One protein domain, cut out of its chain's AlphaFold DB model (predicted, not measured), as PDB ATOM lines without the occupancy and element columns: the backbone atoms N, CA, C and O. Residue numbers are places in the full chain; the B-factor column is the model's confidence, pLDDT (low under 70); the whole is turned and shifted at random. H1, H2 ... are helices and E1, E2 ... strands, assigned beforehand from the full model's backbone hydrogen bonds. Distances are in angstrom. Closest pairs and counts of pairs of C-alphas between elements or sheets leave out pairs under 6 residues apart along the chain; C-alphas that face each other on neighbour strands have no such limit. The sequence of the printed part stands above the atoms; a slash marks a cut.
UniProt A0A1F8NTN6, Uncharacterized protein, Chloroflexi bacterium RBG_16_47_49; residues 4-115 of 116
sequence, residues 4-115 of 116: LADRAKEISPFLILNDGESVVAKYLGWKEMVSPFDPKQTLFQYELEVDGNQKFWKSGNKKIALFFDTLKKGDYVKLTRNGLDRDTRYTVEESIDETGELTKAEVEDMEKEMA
ATOM      1  N   LEU A   4     230.992 226.772 179.272       71.19
ATOM      2  CA  LEU A   4     230.468 227.803 178.371       71.19
ATOM      3  C   LEU A   4     229.184 228.461 178.903       71.19
ATOM      4  O   LEU A   4     229.019 229.669 178.757       71.19
ATOM      5  N   ALA A   5     228.293 227.685 179.525       66.19
ATOM      6  CA  ALA A   5     227.034 228.186 180.070       66.19
ATOM      7  C   ALA A   5     227.287 229.104 181.273       66.19
ATOM      8  O   ALA A   5     226.734 230.201 181.331       66.19
ATOM      9  N   ASP A   6     228.186 228.701 182.173       69.06
ATOM     10  CA  ASP A   6     228.613 229.515 183.314       69.06
ATOM     11  C   ASP A   6     229.257 230.827 182.850       69.06
ATOM     12  O   ASP A   6     228.879 231.906 183.308       69.06
ATOM     13  N   ARG A   7     230.148 230.767 181.849       67.00
ATOM     14  CA  ARG A   7     230.796 231.975 181.327       67.00
ATOM     15  C   ARG A   7     229.822 232.920 180.632       67.00
ATOM     16  O   ARG A   7     229.958 234.131 180.780       67.00
ATOM     17  N   ALA A   8     228.838 232.387 179.908       71.56
ATOM     18  CA  ALA A   8     227.790 233.186 179.278       71.56
ATOM     19  C   ALA A   8     226.907 233.900 180.315       71.56
ATOM     20  O   ALA A   8     226.555 235.060 180.112       71.56
ATOM     21  N   LYS A   9     226.591 233.248 181.443       66.88
ATOM     22  CA  LYS A   9     225.864 233.878 182.558       66.88
ATOM     23  C   LYS A   9     226.672 234.990 183.228       66.88
ATOM     24  O   LYS A   9     226.125 236.054 183.520       66.88
ATOM     25  N   GLU A  10     227.965 234.756 183.435       68.31
ATOM     26  CA  GLU A  10     228.855 235.692 184.127       68.31
ATOM     27  C   GLU A  10     228.971 237.024 183.367       68.31
ATOM     28  O   GLU A  10     228.749 238.091 183.940       68.31
ATOM     29  N   ILE A  11     229.209 236.963 182.050       75.06
ATOM     30  CA  ILE A  11     229.383 238.154 181.199       75.06
ATOM     31  C   ILE A  11     228.064 238.798 180.762       75.06
ATOM     32  O   ILE A  11     228.066 239.916 180.249       75.06
ATOM     33  N   SER A  12     226.939 238.092 180.899       75.12
ATOM     34  CA  SER A  12     225.649 238.598 180.442       75.12
ATOM     35  C   SER A  12     225.222 239.786 181.307       75.12
ATOM     36  O   SER A  12     225.121 239.645 182.529       75.12
ATOM     37  N   PRO A  13     224.890 240.943 180.714       81.81
ATOM     38  CA  PRO A  13     224.270 242.034 181.454       81.81
ATOM     39  C   PRO A  13     222.821 241.700 181.834       81.81
ATOM     40  O   PRO A  13     222.204 242.451 182.576       81.81
ATOM     41  N   PHE A  14     222.255 240.593 181.338       85.19
ATOM     42  CA  PHE A  14     220.914 240.129 181.684       85.19
ATOM     43  C   PHE A  14     220.934 239.064 182.778       85.19
ATOM     44  O   PHE A  14     221.817 238.203 182.795       85.19
ATOM     45  N   LEU A  15     219.919 239.099 183.642       83.62
ATOM     46  CA  LEU A  15     219.666 238.090 184.660       83.62
ATOM     47  C   LEU A  15     219.177 236.791 184.000       83.62
ATOM     48  O   LEU A  15     218.111 236.766 183.381       83.62
ATOM     49  N   ILE A  16     219.961 235.716 184.122       80.88
ATOM     50  CA  ILE A  16     219.659 234.403 183.532       80.88
ATOM     51  C   ILE A  16     219.526 233.371 184.649       80.88
ATOM     52  O   ILE A  16     220.525 232.847 185.146       80.88
ATOM     53  N   LEU A  17     218.278 233.047 184.980       80.94
ATOM     54  CA  LEU A  17     217.940 232.025 185.965       80.94
ATOM     55  C   LEU A  17     217.724 230.665 185.304       80.94
ATOM     56  O   LEU A  17     217.108 230.583 184.234       80.94
ATOM     57  N   ASN A  18     218.229 229.607 185.935       78.69
ATOM     58  CA  ASN A  18     217.844 228.232 185.612       78.69
ATOM     59  C   ASN A  18     216.459 227.891 186.188       78.69
ATOM     60  O   ASN A  18     215.928 228.620 187.019       78.69
ATOM     61  N   ASP A  19     215.871 226.787 185.736       77.62
ATOM     62  CA  ASP A  19     214.653 226.245 186.346       77.62
ATOM     63  C   ASP A  19     214.880 225.902 187.828       77.62
ATOM     64  O   ASP A  19     215.899 225.303 188.176       77.62
ATOM     65  N   GLY A  20     213.961 226.340 188.691       78.19
ATOM     66  CA  GLY A  20     214.051 226.222 190.148       78.19
ATOM     67  C   GLY A  20     215.044 227.185 190.810       78.19
ATOM     68  O   GLY A  20     215.150 227.212 192.036       78.19
ATOM     69  N   GLU A  21     215.776 227.988 190.033       81.12
ATOM     70  CA  GLU A  21     216.764 228.926 190.559       81.12
ATOM     71  C   GLU A  21     216.060 230.174 191.097       81.12
ATOM     72  O   GLU A  21     215.216 230.784 190.427       81.12
ATOM     73  N   SER A  22     216.418 230.536 192.326       84.06
ATOM     74  CA  SER A  22     215.984 231.765 192.978       84.06
ATOM     75  C   SER A  22     217.180 232.680 193.162       84.06
ATOM     76  O   SER A  22     218.261 232.218 193.520       84.06
ATOM     77  N   VAL A  23     216.976 233.972 192.948       87.56
ATOM     78  CA  VAL A  23     217.987 234.997 193.197       87.56
ATOM     79  C   VAL A  23     217.364 236.133 193.980       87.56
ATOM     80  O   VAL A  23     216.244 236.548 193.684       87.56
ATOM     81  N   VAL A  24     218.094 236.638 194.965       87.75
ATOM     82  CA  VAL A  24     217.749 237.890 195.632       87.75
ATOM     83  C   VAL A  24     218.492 239.002 194.908       87.75
ATOM     84  O   VAL A  24     219.696 238.913 194.676       87.75
ATOM     85  N   ALA A  25     217.761 240.026 194.496       88.94
ATOM     86  CA  ALA A  25     218.300 241.148 193.764       88.94
ATOM     87  C   ALA A  25     217.795 242.452 194.364       88.94
ATOM     88  O   ALA A  25     216.637 242.562 194.753       88.94
ATOM     89  N   LYS A  26     218.648 243.465 194.407       90.06
ATOM     90  CA  LYS A  26     218.267 244.800 194.845       90.06
ATOM     91  C   LYS A  26     217.703 245.590 193.677       90.06
ATOM     92  O   LYS A  26     218.325 245.695 192.621       90.06
ATOM     93  N   TYR A  27     216.523 246.155 193.849       92.56
ATOM     94  CA  TYR A  27     215.842 246.904 192.813       92.56
ATOM     95  C   TYR A  27     216.473 248.284 192.612       92.56
ATOM     96  O   TYR A  27     216.587 249.078 193.545       92.56
ATOM     97  N   LEU A  28     216.880 248.595 191.381       91.69
ATOM     98  CA  LEU A  28     217.503 249.875 191.032       91.69
ATOM     99  C   LEU A  28     216.572 250.815 190.257       91.69
ATOM    100  O   LEU A  28     216.783 252.031 190.297       91.69
ATOM    101  N   GLY A  29     215.565 250.270 189.573       93.06
ATOM    102  CA  GLY A  29     214.606 251.020 188.766       93.06
ATOM    103  C   GLY A  29     214.087 250.220 187.574       93.06
ATOM    104  O   GLY A  29     214.372 249.032 187.420       93.06
ATOM    105  N   TRP A  30     213.322 250.877 186.708       93.88
ATOM    106  CA  TRP A  30     212.743 250.260 185.520       93.88
ATOM    107  C   TRP A  30     212.645 251.255 184.367       93.88
ATOM    108  O   TRP A  30     212.647 252.470 184.563       93.88
ATOM    109  N   LYS A  31     212.538 250.725 183.148       91.12
ATOM    110  CA  LYS A  31     212.240 251.501 181.943       91.12
ATOM    111  C   LYS A  31     211.357 250.729 180.978       91.12
ATOM    112  O   LYS A  31     211.429 249.501 180.890       91.12
ATOM    113  N   GLU A  32     210.567 251.461 180.207       90.31
ATOM    114  CA  GLU A  32     209.822 250.904 179.081       90.31
ATOM    115  C   GLU A  32     210.763 250.647 177.909       90.31
ATOM    116  O   GLU A  32     211.670 251.428 177.609       90.31
ATOM    117  N   MET A  33     210.542 249.536 177.220       86.19
ATOM    118  CA  MET A  33     211.209 249.243 175.968       86.19
ATOM    119  C   MET A  33     210.249 248.560 175.007       86.19
ATOM    120  O   MET A  33     209.364 247.809 175.402       86.19
ATOM    121  N   VAL A  34     210.461 248.773 173.718       85.94
ATOM    122  CA  VAL A  34     209.747 248.016 172.695       85.94
ATOM    123  C   VAL A  34     210.388 246.631 172.576       85.94
ATOM    124  O   VAL A  34     211.618 246.509 172.601       85.94
ATOM    125  N   SER A  35     209.575 245.577 172.480       79.25
ATOM    126  CA  SER A  35     210.085 244.221 172.283       79.25
ATOM    127  C   SER A  35     210.862 244.143 170.964       79.25
ATOM    128  O   SER A  35     210.341 244.534 169.919       79.25
ATOM    129  N   PRO A  36     212.092 243.599 170.963       75.44
ATOM    130  CA  PRO A  36     212.858 243.427 169.730       75.44
ATOM    131  C   PRO A  36     212.247 242.371 168.796       75.44
ATOM    132  O   PRO A  36     212.597 242.329 167.620       75.44
ATOM    133  N   PHE A  37     211.355 241.516 169.311       77.25
ATOM    134  CA  PHE A  37     210.674 240.473 168.540       77.25
ATOM    135  C   PHE A  37     209.309 240.920 168.011       77.25
ATOM    136  O   PHE A  37     208.879 240.431 166.971       77.25
ATOM    137  N   ASP A  38     208.641 241.846 168.708       78.38
ATOM    138  CA  ASP A  38     207.351 242.394 168.292       78.38
ATOM    139  C   ASP A  38     207.273 243.903 168.599       78.38
ATOM    140  O   ASP A  38     207.121 244.298 169.756       78.38
ATOM    141  N   PRO A  39     207.348 244.782 167.586       79.94
ATOM    142  CA  PRO A  39     207.398 246.224 167.806       79.94
ATOM    143  C   PRO A  39     206.087 246.827 168.338       79.94
ATOM    144  O   PRO A  39     206.057 248.010 168.670       79.94
ATOM    145  N   LYS A  40     204.998 246.050 168.409       84.38
ATOM    146  CA  LYS A  40     203.722 246.476 169.004       84.38
ATOM    147  C   LYS A  40     203.626 246.100 170.481       84.38
ATOM    148  O   LYS A  40     202.700 246.544 171.158       84.38
ATOM    149  N   GLN A  41     204.556 245.291 170.981       80.38
ATOM    150  CA  GLN A  41     204.593 244.867 172.369       80.38
ATOM    151  C   GLN A  41     205.569 245.730 173.170       80.38
ATOM    152  O   GLN A  41     206.782 245.688 172.960       80.38
ATOM    153  N   THR A  42     205.044 246.467 174.145       82.81
ATOM    154  CA  THR A  42     205.862 247.110 175.178       82.81
ATOM    155  C   THR A  42     206.266 246.074 176.221       82.81
ATOM    156  O   THR A  42     205.438 245.309 176.719       82.81
ATOM    157  N   LEU A  43     207.552 246.048 176.544       87.62
ATOM    158  CA  LEU A  43     208.130 245.296 177.647       87.62
ATOM    159  C   LEU A  43     208.659 246.269 178.693       87.62
ATOM    160  O   LEU A  43     209.075 247.385 178.379       87.62
ATOM    161  N   PHE A  44     208.720 245.798 179.927       89.44
ATOM    162  CA  PHE A  44     209.383 246.506 181.006       89.44
ATOM    163  C   PHE A  44     210.752 245.870 181.228       89.44
ATOM    164  O   PHE A  44     210.876 244.647 181.363       89.44
ATOM    165  N   GLN A  45     211.791 246.699 181.208       92.19
ATOM    166  CA  GLN A  45     213.139 246.312 181.590       92.19
ATOM    167  C   GLN A  45     213.411 246.826 183.000       92.19
ATOM    168  O   GLN A  45     213.509 248.031 183.212       92.19
ATOM    169  N   TYR A  46     213.574 245.898 183.932       91.94
ATOM    170  CA  TYR A  46     213.943 246.149 185.317       91.94
ATOM    171  C   TYR A  46     215.462 246.130 185.465       91.94
ATOM    172  O   TYR A  46     216.159 245.297 184.874       91.94
ATOM    173  N   GLU A  47     215.967 247.067 186.251       93.19
ATOM    174  CA  GLU A  47     217.361 247.191 186.644       93.19
ATOM    175  C   GLU A  47     217.494 246.625 188.053       93.19
ATOM    176  O   GLU A  47     216.838 247.089 188.987       93.19
ATOM    177  N   LEU A  48     218.315 245.592 188.190       93.19
ATOM    178  CA  LEU A  48     218.495 244.826 189.412       93.19
ATOM    179  C   LEU A  48     219.989 244.749 189.735       93.19
ATOM    180  O   LEU A  48     220.813 244.709 188.830       93.19
ATOM    181  N   GLU A  49     220.359 244.707 191.004       90.00
ATOM    182  CA  GLU A  49     221.729 244.462 191.453       90.00
ATOM    183  C   GLU A  49     221.792 243.102 192.145       90.00
ATOM    184  O   GLU A  49     221.033 242.835 193.072       90.00
ATOM    185  N   VAL A  50     222.677 242.233 191.664       88.44
ATOM    186  CA  VAL A  50     222.892 240.873 192.174       88.44
ATOM    187  C   VAL A  50     224.383 240.721 192.440       88.44
ATOM    188  O   VAL A  50     225.184 240.971 191.537       88.44
ATOM    189  N   ASP A  51     224.766 240.370 193.669       83.88
ATOM    190  CA  ASP A  51     226.173 240.246 194.089       83.88
ATOM    191  C   ASP A  51     227.020 241.493 193.738       83.88
ATOM    192  O   ASP A  51     228.136 241.393 193.224       83.88
ATOM    193  N   GLY A  52     226.451 242.693 193.916       82.25
ATOM    194  CA  GLY A  52     227.099 243.972 193.587       82.25
ATOM    195  C   GLY A  52     227.248 244.265 192.087       82.25
ATOM    196  O   GLY A  52     227.865 245.260 191.711       82.25
ATOM    197  N   ASN A  53     226.690 243.419 191.216       86.50
ATOM    198  CA  ASN A  53     226.701 243.605 189.772       86.50
ATOM    199  C   ASN A  53     225.317 244.007 189.268       86.50
ATOM    200  O   ASN A  53     224.323 243.318 189.506       86.50
ATOM    201  N   GLN A  54     225.256 245.082 188.485       89.50
ATOM    202  CA  GLN A  54     224.023 245.478 187.819       89.50
ATOM    203  C   GLN A  54     223.667 244.476 186.712       89.50
ATOM    204  O   GLN A  54     224.444 244.214 185.789       89.50
ATOM    205  N   LYS A  55     222.458 243.930 186.799       90.31
ATOM    206  CA  LYS A  55     221.841 243.014 185.848       90.31
ATOM    207  C   LYS A  55     220.493 243.576 185.404       90.31
ATOM    208  O   LYS A  55     219.784 244.259 186.138       90.31
ATOM    209  N   PHE A  56     220.115 243.268 184.176       90.88
ATOM    210  CA  PHE A  56     218.839 243.660 183.600       90.88
ATOM    211  C   PHE A  56     217.921 242.454 183.493       90.88
ATOM    212  O   PHE A  56     218.327 241.384 183.040       90.88
ATOM    213  N   TRP A  57     216.656 242.636 183.828       90.44
ATOM    214  CA  TRP A  57     215.640 241.613 183.635       90.44
ATOM    215  C   TRP A  57     214.465 242.193 182.861       90.44
ATOM    216  O   TRP A  57     214.106 243.351 183.037       90.44
ATOM    217  N   LYS A  58     213.900 241.419 181.935       87.94
ATOM    218  CA  LYS A  58     212.836 241.887 181.040       87.94
ATOM    219  C   LYS A  58     211.599 241.045 181.256       87.94
ATOM    220  O   LYS A  58     211.682 239.820 181.203       87.94
ATOM    221  N   SER A  59     210.456 241.699 181.422       84.75
ATOM    222  CA  SER A  59     209.166 241.020 181.471       84.75
ATOM    223  C   SER A  59     208.083 241.846 180.788       84.75
ATOM    224  O   SER A  59     208.025 243.066 180.913       84.75
ATOM    225  N   GLY A  60     207.210 241.161 180.048       80.94
ATOM    226  CA  GLY A  60     205.967 241.728 179.514       80.94
ATOM    227  C   GLY A  60     204.753 241.449 180.405       80.94
ATOM    228  O   GLY A  60     203.623 241.748 180.021       80.94
ATOM    229  N   ASN A  61     204.949 240.816 181.566       82.12
ATOM    230  CA  ASN A  61     203.852 240.438 182.446       82.12
ATOM    231  C   ASN A  61     203.371 241.646 183.262       82.12
ATOM    232  O   ASN A  61     204.097 242.175 184.101       82.12
ATOM    233  N   LYS A  62     202.108 242.030 183.063       82.50
ATOM    234  CA  LYS A  62     201.480 243.163 183.756       82.50
ATOM    235  C   LYS A  62     201.461 243.006 185.278       82.50
ATOM    236  O   LYS A  62     201.609 244.001 185.972       82.50
ATOM    237  N   LYS A  63     201.307 241.783 185.803       82.50
ATOM    238  CA  LYS A  63     201.321 241.544 187.259       82.50
ATOM    239  C   LYS A  63     202.684 241.873 187.868       82.50
ATOM    240  O   LYS A  63     202.747 242.490 188.919       82.50
ATOM    241  N   ILE A  64     203.754 241.507 187.165       86.38
ATOM    242  CA  ILE A  64     205.125 241.832 187.568       86.38
ATOM    243  C   ILE A  64     205.334 243.349 187.505       86.38
ATOM    244  O   ILE A  64     205.901 243.913 188.428       86.38
ATOM    245  N   ALA A  65     204.831 244.026 186.470       85.12
ATOM    246  CA  ALA A  65     204.921 245.485 186.393       85.12
ATOM    247  C   ALA A  65     204.242 246.188 187.571       85.12
ATOM    248  O   ALA A  65     204.846 247.079 188.152       85.12
ATOM    249  N   LEU A  66     203.045 245.745 187.961       85.50
ATOM    250  CA  LEU A  66     202.349 246.283 189.132       85.50
ATOM    251  C   LEU A  66     203.110 246.013 190.435       85.50
ATOM    252  O   LEU A  66     203.180 246.895 191.277       85.50
ATOM    253  N   PHE A  67     203.712 244.831 190.586       85.69
ATOM    254  CA  PHE A  67     204.558 244.518 191.739       85.69
ATOM    255  C   PHE A  67     205.792 245.429 191.809       85.69
ATOM    256  O   PHE A  67     206.089 246.006 192.840       85.69
ATOM    257  N   PHE A  68     206.499 245.629 190.697       86.81
ATOM    258  CA  PHE A  68     207.682 246.494 190.681       86.81
ATOM    259  C   PHE A  68     207.373 247.992 190.837       86.81
ATOM    260  O   PHE A  68     208.281 248.764 191.146       86.81
ATOM    261  N   ASP A  69     206.120 248.403 190.628       86.25
ATOM    262  CA  ASP A  69     205.643 249.767 190.880       86.25
ATOM    263  C   ASP A  69     205.456 250.050 192.382       86.25
ATOM    264  O   ASP A  69     205.598 251.191 192.817       86.25
ATOM    265  N   THR A  70     205.203 249.020 193.204       86.25
ATOM    266  CA  THR A  70     205.108 249.186 194.667       86.25
ATOM    267  C   THR A  70     206.474 249.287 195.343       86.25
ATOM    268  O   THR A  70     206.564 249.778 196.468       86.25
ATOM    269  N   LEU A  71     207.538 248.860 194.658       84.75
ATOM    270  CA  LEU A  71     208.902 248.844 195.178       84.75
ATOM    271  C   LEU A  71     209.588 250.202 195.062       84.75
ATOM    272  O   LEU A  71     209.462 250.928 194.072       84.75
ATOM    273  N   LYS A  72     210.436 250.501 196.040       87.06
ATOM    274  CA  LYS A  72     211.343 251.643 196.020       87.06
ATOM    275  C   LYS A  72     212.735 251.206 195.599       87.06
ATOM    276  O   LYS A  72     213.183 250.084 195.824       87.06
ATOM    277  N   LYS A  73     213.464 252.143 194.995       89.69
ATOM    278  CA  LYS A  73     214.875 251.937 194.674       89.69
ATOM    279  C   LYS A  73     215.642 251.595 195.952       89.69
ATOM    280  O   LYS A  73     215.708 252.409 196.870       89.69
ATOM    281  N   GLY A  74     216.275 250.433 195.946       87.19
ATOM    282  CA  GLY A  74     217.030 249.889 197.061       87.19
ATOM    283  C   GLY A  74     216.350 248.732 197.788       87.19
ATOM    284  O   GLY A  74     217.047 248.080 198.559       87.19
ATOM    285  N   ASP A  75     215.072 248.454 197.517       87.81
ATOM    286  CA  ASP A  75     214.365 247.299 198.080       87.81
ATOM    287  C   ASP A  75     214.902 245.993 197.486       87.81
ATOM    288  O   ASP A  75     215.340 245.957 196.331       87.81
ATOM    289  N   TYR A  76     214.881 244.915 198.267       87.12
ATOM    290  CA  TYR A  76     215.296 243.598 197.799       87.12
ATOM    291  C   TYR A  76     214.089 242.823 197.278       87.12
ATOM    292  O   TYR A  76     212.989 242.870 197.822       87.12
ATOM    293  N   VAL A  77     214.304 242.083 196.200       87.81
ATOM    294  CA  VAL A  77     213.306 241.220 195.583       87.81
ATOM    295  C   VAL A  77     213.890 239.850 195.349       87.81
ATOM    296  O   VAL A  77     215.018 239.711 194.878       87.81
ATOM    297  N   LYS A  78     213.101 238.824 195.624       86.81
ATOM    298  CA  LYS A  78     213.435 237.457 195.263       86.81
ATOM    299  C   LYS A  78     212.745 237.120 193.950       86.81
ATOM    300  O   LYS A  78     211.526 237.207 193.834       86.81
ATOM    301  N   LEU A  79     213.533 236.761 192.941       87.31
ATOM    302  CA  LEU A  79     213.036 236.267 191.664       87.31
ATOM    303  C   LEU A  79     213.293 234.771 191.581       87.31
ATOM    304  O   LEU A  79     214.444 234.337 191.614       87.31
ATOM    305  N   THR A  80     212.232 233.999 191.390       84.38
ATOM    306  CA  THR A  80     212.307 232.553 191.189       84.38
ATOM    307  C   THR A  80     211.788 232.206 189.807       84.38
ATOM    308  O   THR A  80     210.673 232.578 189.430       84.38
ATOM    309  N   ARG A  81     212.593 231.478 189.029       82.94
ATOM    310  CA  ARG A  81     212.152 230.935 187.744       82.94
ATOM    311  C   ARG A  81     211.580 229.535 187.947       82.94
ATOM    312  O   ARG A  81     212.269 228.645 188.429       82.94
ATOM    313  N   ASN A  82     210.345 229.341 187.506       79.56
ATOM    314  CA  ASN A  82     209.639 228.067 187.505       79.56
ATOM    315  C   ASN A  82     209.348 227.646 186.059       79.56
ATOM    316  O   ASN A  82     208.726 228.397 185.313       79.56
ATOM    317  N   GLY A  83     209.765 226.452 185.660       69.50
ATOM    318  CA  GLY A  83     209.520 225.880 184.340       69.50
ATOM    319  C   GLY A  83     210.636 226.110 183.309       69.50
ATOM    320  O   GLY A  83     211.457 227.033 183.385       69.50
ATOM    321  N   LEU A  84     210.612 225.253 182.284       59.66
ATOM    322  CA  LEU A  84     211.503 225.254 181.121       59.66
ATOM    323  C   LEU A  84     210.723 225.588 179.839       59.66
ATOM    324  O   LEU A  84     209.525 225.315 179.727       59.66
ATOM    325  N   ASP A  85     211.413 226.169 178.857       60.88
ATOM    326  CA  ASP A  85     210.879 226.481 177.525       60.88
ATOM    327  C   ASP A  85     209.548 227.264 177.551       60.88
ATOM    328  O   ASP A  85     209.521 228.440 177.927       60.88
ATOM    329  N   ARG A  86     208.443 226.627 177.135       53.25
ATOM    330  CA  ARG A  86     207.138 227.257 176.873       53.25
ATOM    331  C   ARG A  86     206.292 227.522 178.120       53.25
ATOM    332  O   ARG A  86     205.339 228.285 178.007       53.25
ATOM    333  N   ASP A  87     206.639 226.954 179.278       59.38
ATOM    334  CA  ASP A  87     205.938 227.199 180.555       59.38
ATOM    335  C   ASP A  87     206.814 227.974 181.552       59.38
ATOM    336  O   ASP A  87     206.651 227.860 182.762       59.38
ATOM    337  N   THR A  88     207.774 228.764 181.055       68.12
ATOM    338  CA  THR A  88     208.614 229.593 181.928       68.12
ATOM    339  C   THR A  88     207.751 230.648 182.630       68.12
ATOM    340  O   THR A  88     207.284 231.608 182.013       68.12
ATOM    341  N   ARG A  89     207.571 230.491 183.942       75.56
ATOM    342  CA  ARG A  89     206.925 231.440 184.851       75.56
ATOM    343  C   ARG A  89     207.963 232.031 185.789       75.56
ATOM    344  O   ARG A  89     208.894 231.359 186.219       75.56
ATOM    345  N   TYR A  90     207.776 233.297 186.125       78.38
ATOM    346  CA  TYR A  90     208.583 233.973 187.130       78.38
ATOM    347  C   TYR A  90     207.691 234.331 188.307       78.38
ATOM    348  O   TYR A  90     206.654 234.972 188.117       78.38
ATOM    349  N   THR A  91     208.109 233.903 189.491       79.81
ATOM    350  CA  THR A  91     207.552 234.346 190.766       79.81
ATOM    351  C   THR A  91     208.453 235.454 191.292       79.81
ATOM    352  O   THR A  91     209.677 235.335 191.226       79.81
ATOM    353  N   VAL A  92     207.843 236.552 191.727       81.25
ATOM    354  CA  VAL A  92     208.536 237.708 192.297       81.25
ATOM    355  C   VAL A  92     207.958 237.949 193.684       81.25
ATOM    356  O   VAL A  92     206.738 237.980 193.829       81.25
ATOM    357  N   GLU A  93     208.829 238.049 194.680       82.69
ATOM    358  CA  GLU A  93     208.476 238.199 196.095       82.69
ATOM    359  C   GLU A  93     209.311 239.335 196.703       82.69
ATOM    360  O   GLU A  93     210.458 239.553 196.293       82.69
ATOM    361  N   GLU A  94     208.751 240.082 197.660       77.38
ATOM    362  CA  GLU A  94     209.507 241.093 198.413       77.38
ATOM    363  C   GLU A  94     210.471 240.401 199.380       77.38
ATOM    364  O   GLU A  94     210.110 239.439 200.057       77.38
ATOM    365  N   SER A  95     211.703 240.895 199.454       70.38
ATOM    366  CA  SER A  95     212.729 240.417 200.381       70.38
ATOM    367  C   SER A  95     213.161 241.571 201.277       70.38
ATOM    368  O   SER A  95     213.287 242.708 200.820       70.38
ATOM    369  N   ILE A  96     213.381 241.301 202.562       62.91
ATOM    370  CA  ILE A  96     213.764 242.336 203.533       62.91
ATOM    371  C   ILE A  96     215.255 242.683 203.382       62.91
ATOM    372  O   ILE A  96     215.671 243.815 203.630       62.91
ATOM    373  N   ASP A  97     216.061 241.714 202.951       61.28
ATOM    374  CA  ASP A  97     217.516 241.812 202.919       61.28
ATOM    375  C   ASP A  97     218.154 240.880 201.866       61.28
ATOM    376  O   ASP A  97     217.467 240.108 201.187       61.28
ATOM    377  N   GLU A  98     219.483 240.968 201.723       62.25
ATOM    378  CA  GLU A  98     220.292 240.197 200.765       62.25
ATOM    379  C   GLU A  98     220.266 238.674 200.993       62.25
ATOM    380  O   GLU A  98     220.601 237.920 200.079       62.25
ATOM    381  N   THR A  99     219.847 238.209 202.176       58.56
ATOM    382  CA  THR A  99     219.770 236.783 202.528       58.56
ATOM    383  C   THR A  99     218.454 236.120 202.119       58.56
ATOM    384  O   THR A  99     218.381 234.889 202.083       58.56
ATOM    385  N   GLY A 100     217.438 236.897 201.727       54.59
ATOM    386  CA  GLY A 100     216.168 236.351 201.249       54.59
ATOM    387  C   GLY A 100     215.099 236.142 202.322       54.59
ATOM    388  O   GLY A 100     214.180 235.355 202.068       54.59
ATOM    389  N   GLU A 101     215.198 236.770 203.504       55.47
ATOM    390  CA  GLU A 101     214.122 236.702 204.500       55.47
ATOM    391  C   GLU A 101     212.880 237.445 203.968       55.47
ATOM    392  O   GLU A 101     212.929 238.622 203.608       55.47
ATOM    393  N   LEU A 102     211.762 236.721 203.860       54.53
ATOM    394  CA  LEU A 102     210.466 237.223 203.389       54.53
ATOM    395  C   LEU A 102     209.827 238.131 204.448       54.53
ATOM    396  O   LEU A 102     209.888 237.844 205.646       54.53
ATOM    397  N   THR A 103     209.158 239.205 204.021       53.44
ATOM    398  CA  THR A 103     208.390 240.062 204.932       53.44
ATOM    399  C   THR A 103     207.265 239.269 205.608       53.44
ATOM    400  O   THR A 103     206.464 238.585 204.978       53.44
ATOM    401  N   LYS A 104     207.139 239.457 206.928       47.19
ATOM    402  CA  LYS A 104     205.996 239.074 207.782       47.19
ATOM    403  C   LYS A 104     204.620 239.587 207.304       47.19
ATOM    404  O   LYS A 104     203.625 239.306 207.964       47.19
ATOM    405  N   ALA A 105     204.545 240.320 206.191       45.31
ATOM    406  CA  ALA A 105     203.308 240.898 205.677       45.31
ATOM    407  C   ALA A 105     202.323 239.847 205.123       45.31
ATOM    408  O   ALA A 105     201.128 240.109 205.139       45.31
ATOM    409  N   GLU A 106     202.784 238.649 204.729       46.16
ATOM    410  CA  GLU A 106     201.891 237.519 204.385       46.16
ATOM    411  C   GLU A 106     201.685 236.510 205.532       46.16
ATOM    412  O   GLU A 106     200.760 235.703 205.483       46.16
ATOM    413  N   VAL A 107     202.486 236.562 206.606       48.56
ATOM    414  CA  VAL A 107     202.301 235.644 207.748       48.56
ATOM    415  C   VAL A 107     201.115 236.079 208.624       48.56
ATOM    416  O   VAL A 107     200.402 235.229 209.145       48.56
ATOM    417  N   GLU A 108     200.836 237.383 208.738       43.31
ATOM    418  CA  GLU A 108     199.710 237.882 209.553       43.31
ATOM    419  C   GLU A 108     198.331 237.836 208.862       43.31
ATOM    420  O   GLU A 108     197.317 237.869 209.563       43.31
ATOM    421  N   ASP A 109     198.254 237.723 207.530       43.88
ATOM    422  CA  ASP A 109     196.967 237.645 206.810       43.88
ATOM    423  C   ASP A 109     196.443 236.193 206.710       43.88
ATOM    424  O   ASP A 109     195.244 235.950 206.844       43.88
ATOM    425  N   MET A 110     197.337 235.195 206.631       45.31
ATOM    426  CA  MET A 110     196.946 233.774 206.602       45.31
ATOM    427  C   MET A 110     196.463 233.219 207.956       45.31
ATOM    428  O   MET A 110     195.641 232.300 207.973       45.31
ATOM    429  N   GLU A 111     196.923 233.749 209.097       46.66
ATOM    430  CA  GLU A 111     196.429 233.315 210.419       46.66
ATOM    431  C   GLU A 111     195.041 233.891 210.760       46.66
ATOM    432  O   GLU A 111     194.317 233.308 211.569       46.66
ATOM    433  N   LYS A 112     194.620 234.993 210.121       44.50
ATOM    434  CA  LYS A 112     193.287 235.578 210.344       44.50
ATOM    435  C   LYS A 112     192.168 234.897 209.559       44.50
ATOM    436  O   LYS A 112     191.054 234.847 210.071       44.50
ATOM    437  N   GLU A 113     192.436 234.336 208.379       45.31
ATOM    438  CA  GLU A 113     191.401 233.651 207.581       45.31
ATOM    439  C   GLU A 113     191.124 232.198 208.015       45.31
ATOM    440  O   GLU A 113     190.079 231.654 207.675       45.31
ATOM    441  N   MET A 114     192.002 231.561 208.805       49.66
ATOM    442  CA  MET A 114     191.754 230.216 209.366       49.66
ATOM    443  C   MET A 114     191.168 230.215 210.788       49.66
ATOM    444  O   MET A 114     190.830 229.151 211.309       49.66
ATOM    445  N   ALA A 115     191.045 231.385 211.423       47.12
ATOM    446  CA  ALA A 115     190.481 231.547 212.766       47.12
ATOM    447  C   ALA A 115     189.109 232.259 212.783       47.12
ATOM    448  O   ALA A 115     188.603 232.561 213.866       47.12
TER     449      ALA A 115
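This is residues 4 to 115 of the 116 residues of an uncharacterized protein of Chloroflexi bacterium RBG_16_47_49 (UniProt A0A1F8NTN6). A strongly twisted five-stranded sheet folds round at a sharp bend in E1, and H2 packs in the opening between E2 and E5. H1 lies off the sheet at one end, and residues 106 to 115, with H3, stick out as a tail. The printed part has 112 residues, ordered H1 E1 E2 E3 H2 E4 E5 H3, class mixed; the sheet, E3 E2 E1 E4 E5, is antiparallel throughout. It is compact, radius of gyration of the C-alphas 15.3 A, spanning 49 by 33 by 29 A.

H1, residues 4 to 11, begins at C-alpha 4 (230.468, 227.803, 178.371). E1 is residues 22 to 34, 26.7 A; E2 42 to 50, 24.9 A; E3 53 to 59, 19.6 A. H2 is residues 62 to 70, 13.0 A; E4 76 to 82, 19.5 A; E5 89 to 95, 18.9 A. H3, residues 107 to 113, ends at C-alpha 113 (191.401, 233.651, 207.581).

E1 bends by 94 degrees at residue 26, pairing with E4 over residues 22 to 26 (N 25 to O 77, 2.8 A) and with E2 over 26 to 34 (N 31 to O 45, 2.9 A). E1, E2 and E3 form a meander, each strand the antiparallel neighbour of the one before; N 46 and O 57 are 2.8 A apart. In the hairpin E4 and E5, N 80 and O 91 are 2.9 A apart. H2 is on the sheet at a height of 7.2 A, over none of its strands; its closest C-alphas to E5 are Ile 64 and Val 92, 7.1 A. H1 and H3 are not on the sheet. Within hydrogen-bond range are every O i to N i+4 pair in H1, 4 of 5 in H2 and 0 of 3 in H3, where 1 of 4 O i to N i+3 pairs is.

C-alphas 4 and 115, the farthest apart, are 52.9 A apart. The printed part has no cut; the link E5 to H3 is long. Mean pLDDT of the printed part is 76.5, under 70 at residues 5 to 7, 9 to 10, 83 to 88 and 96 to 115.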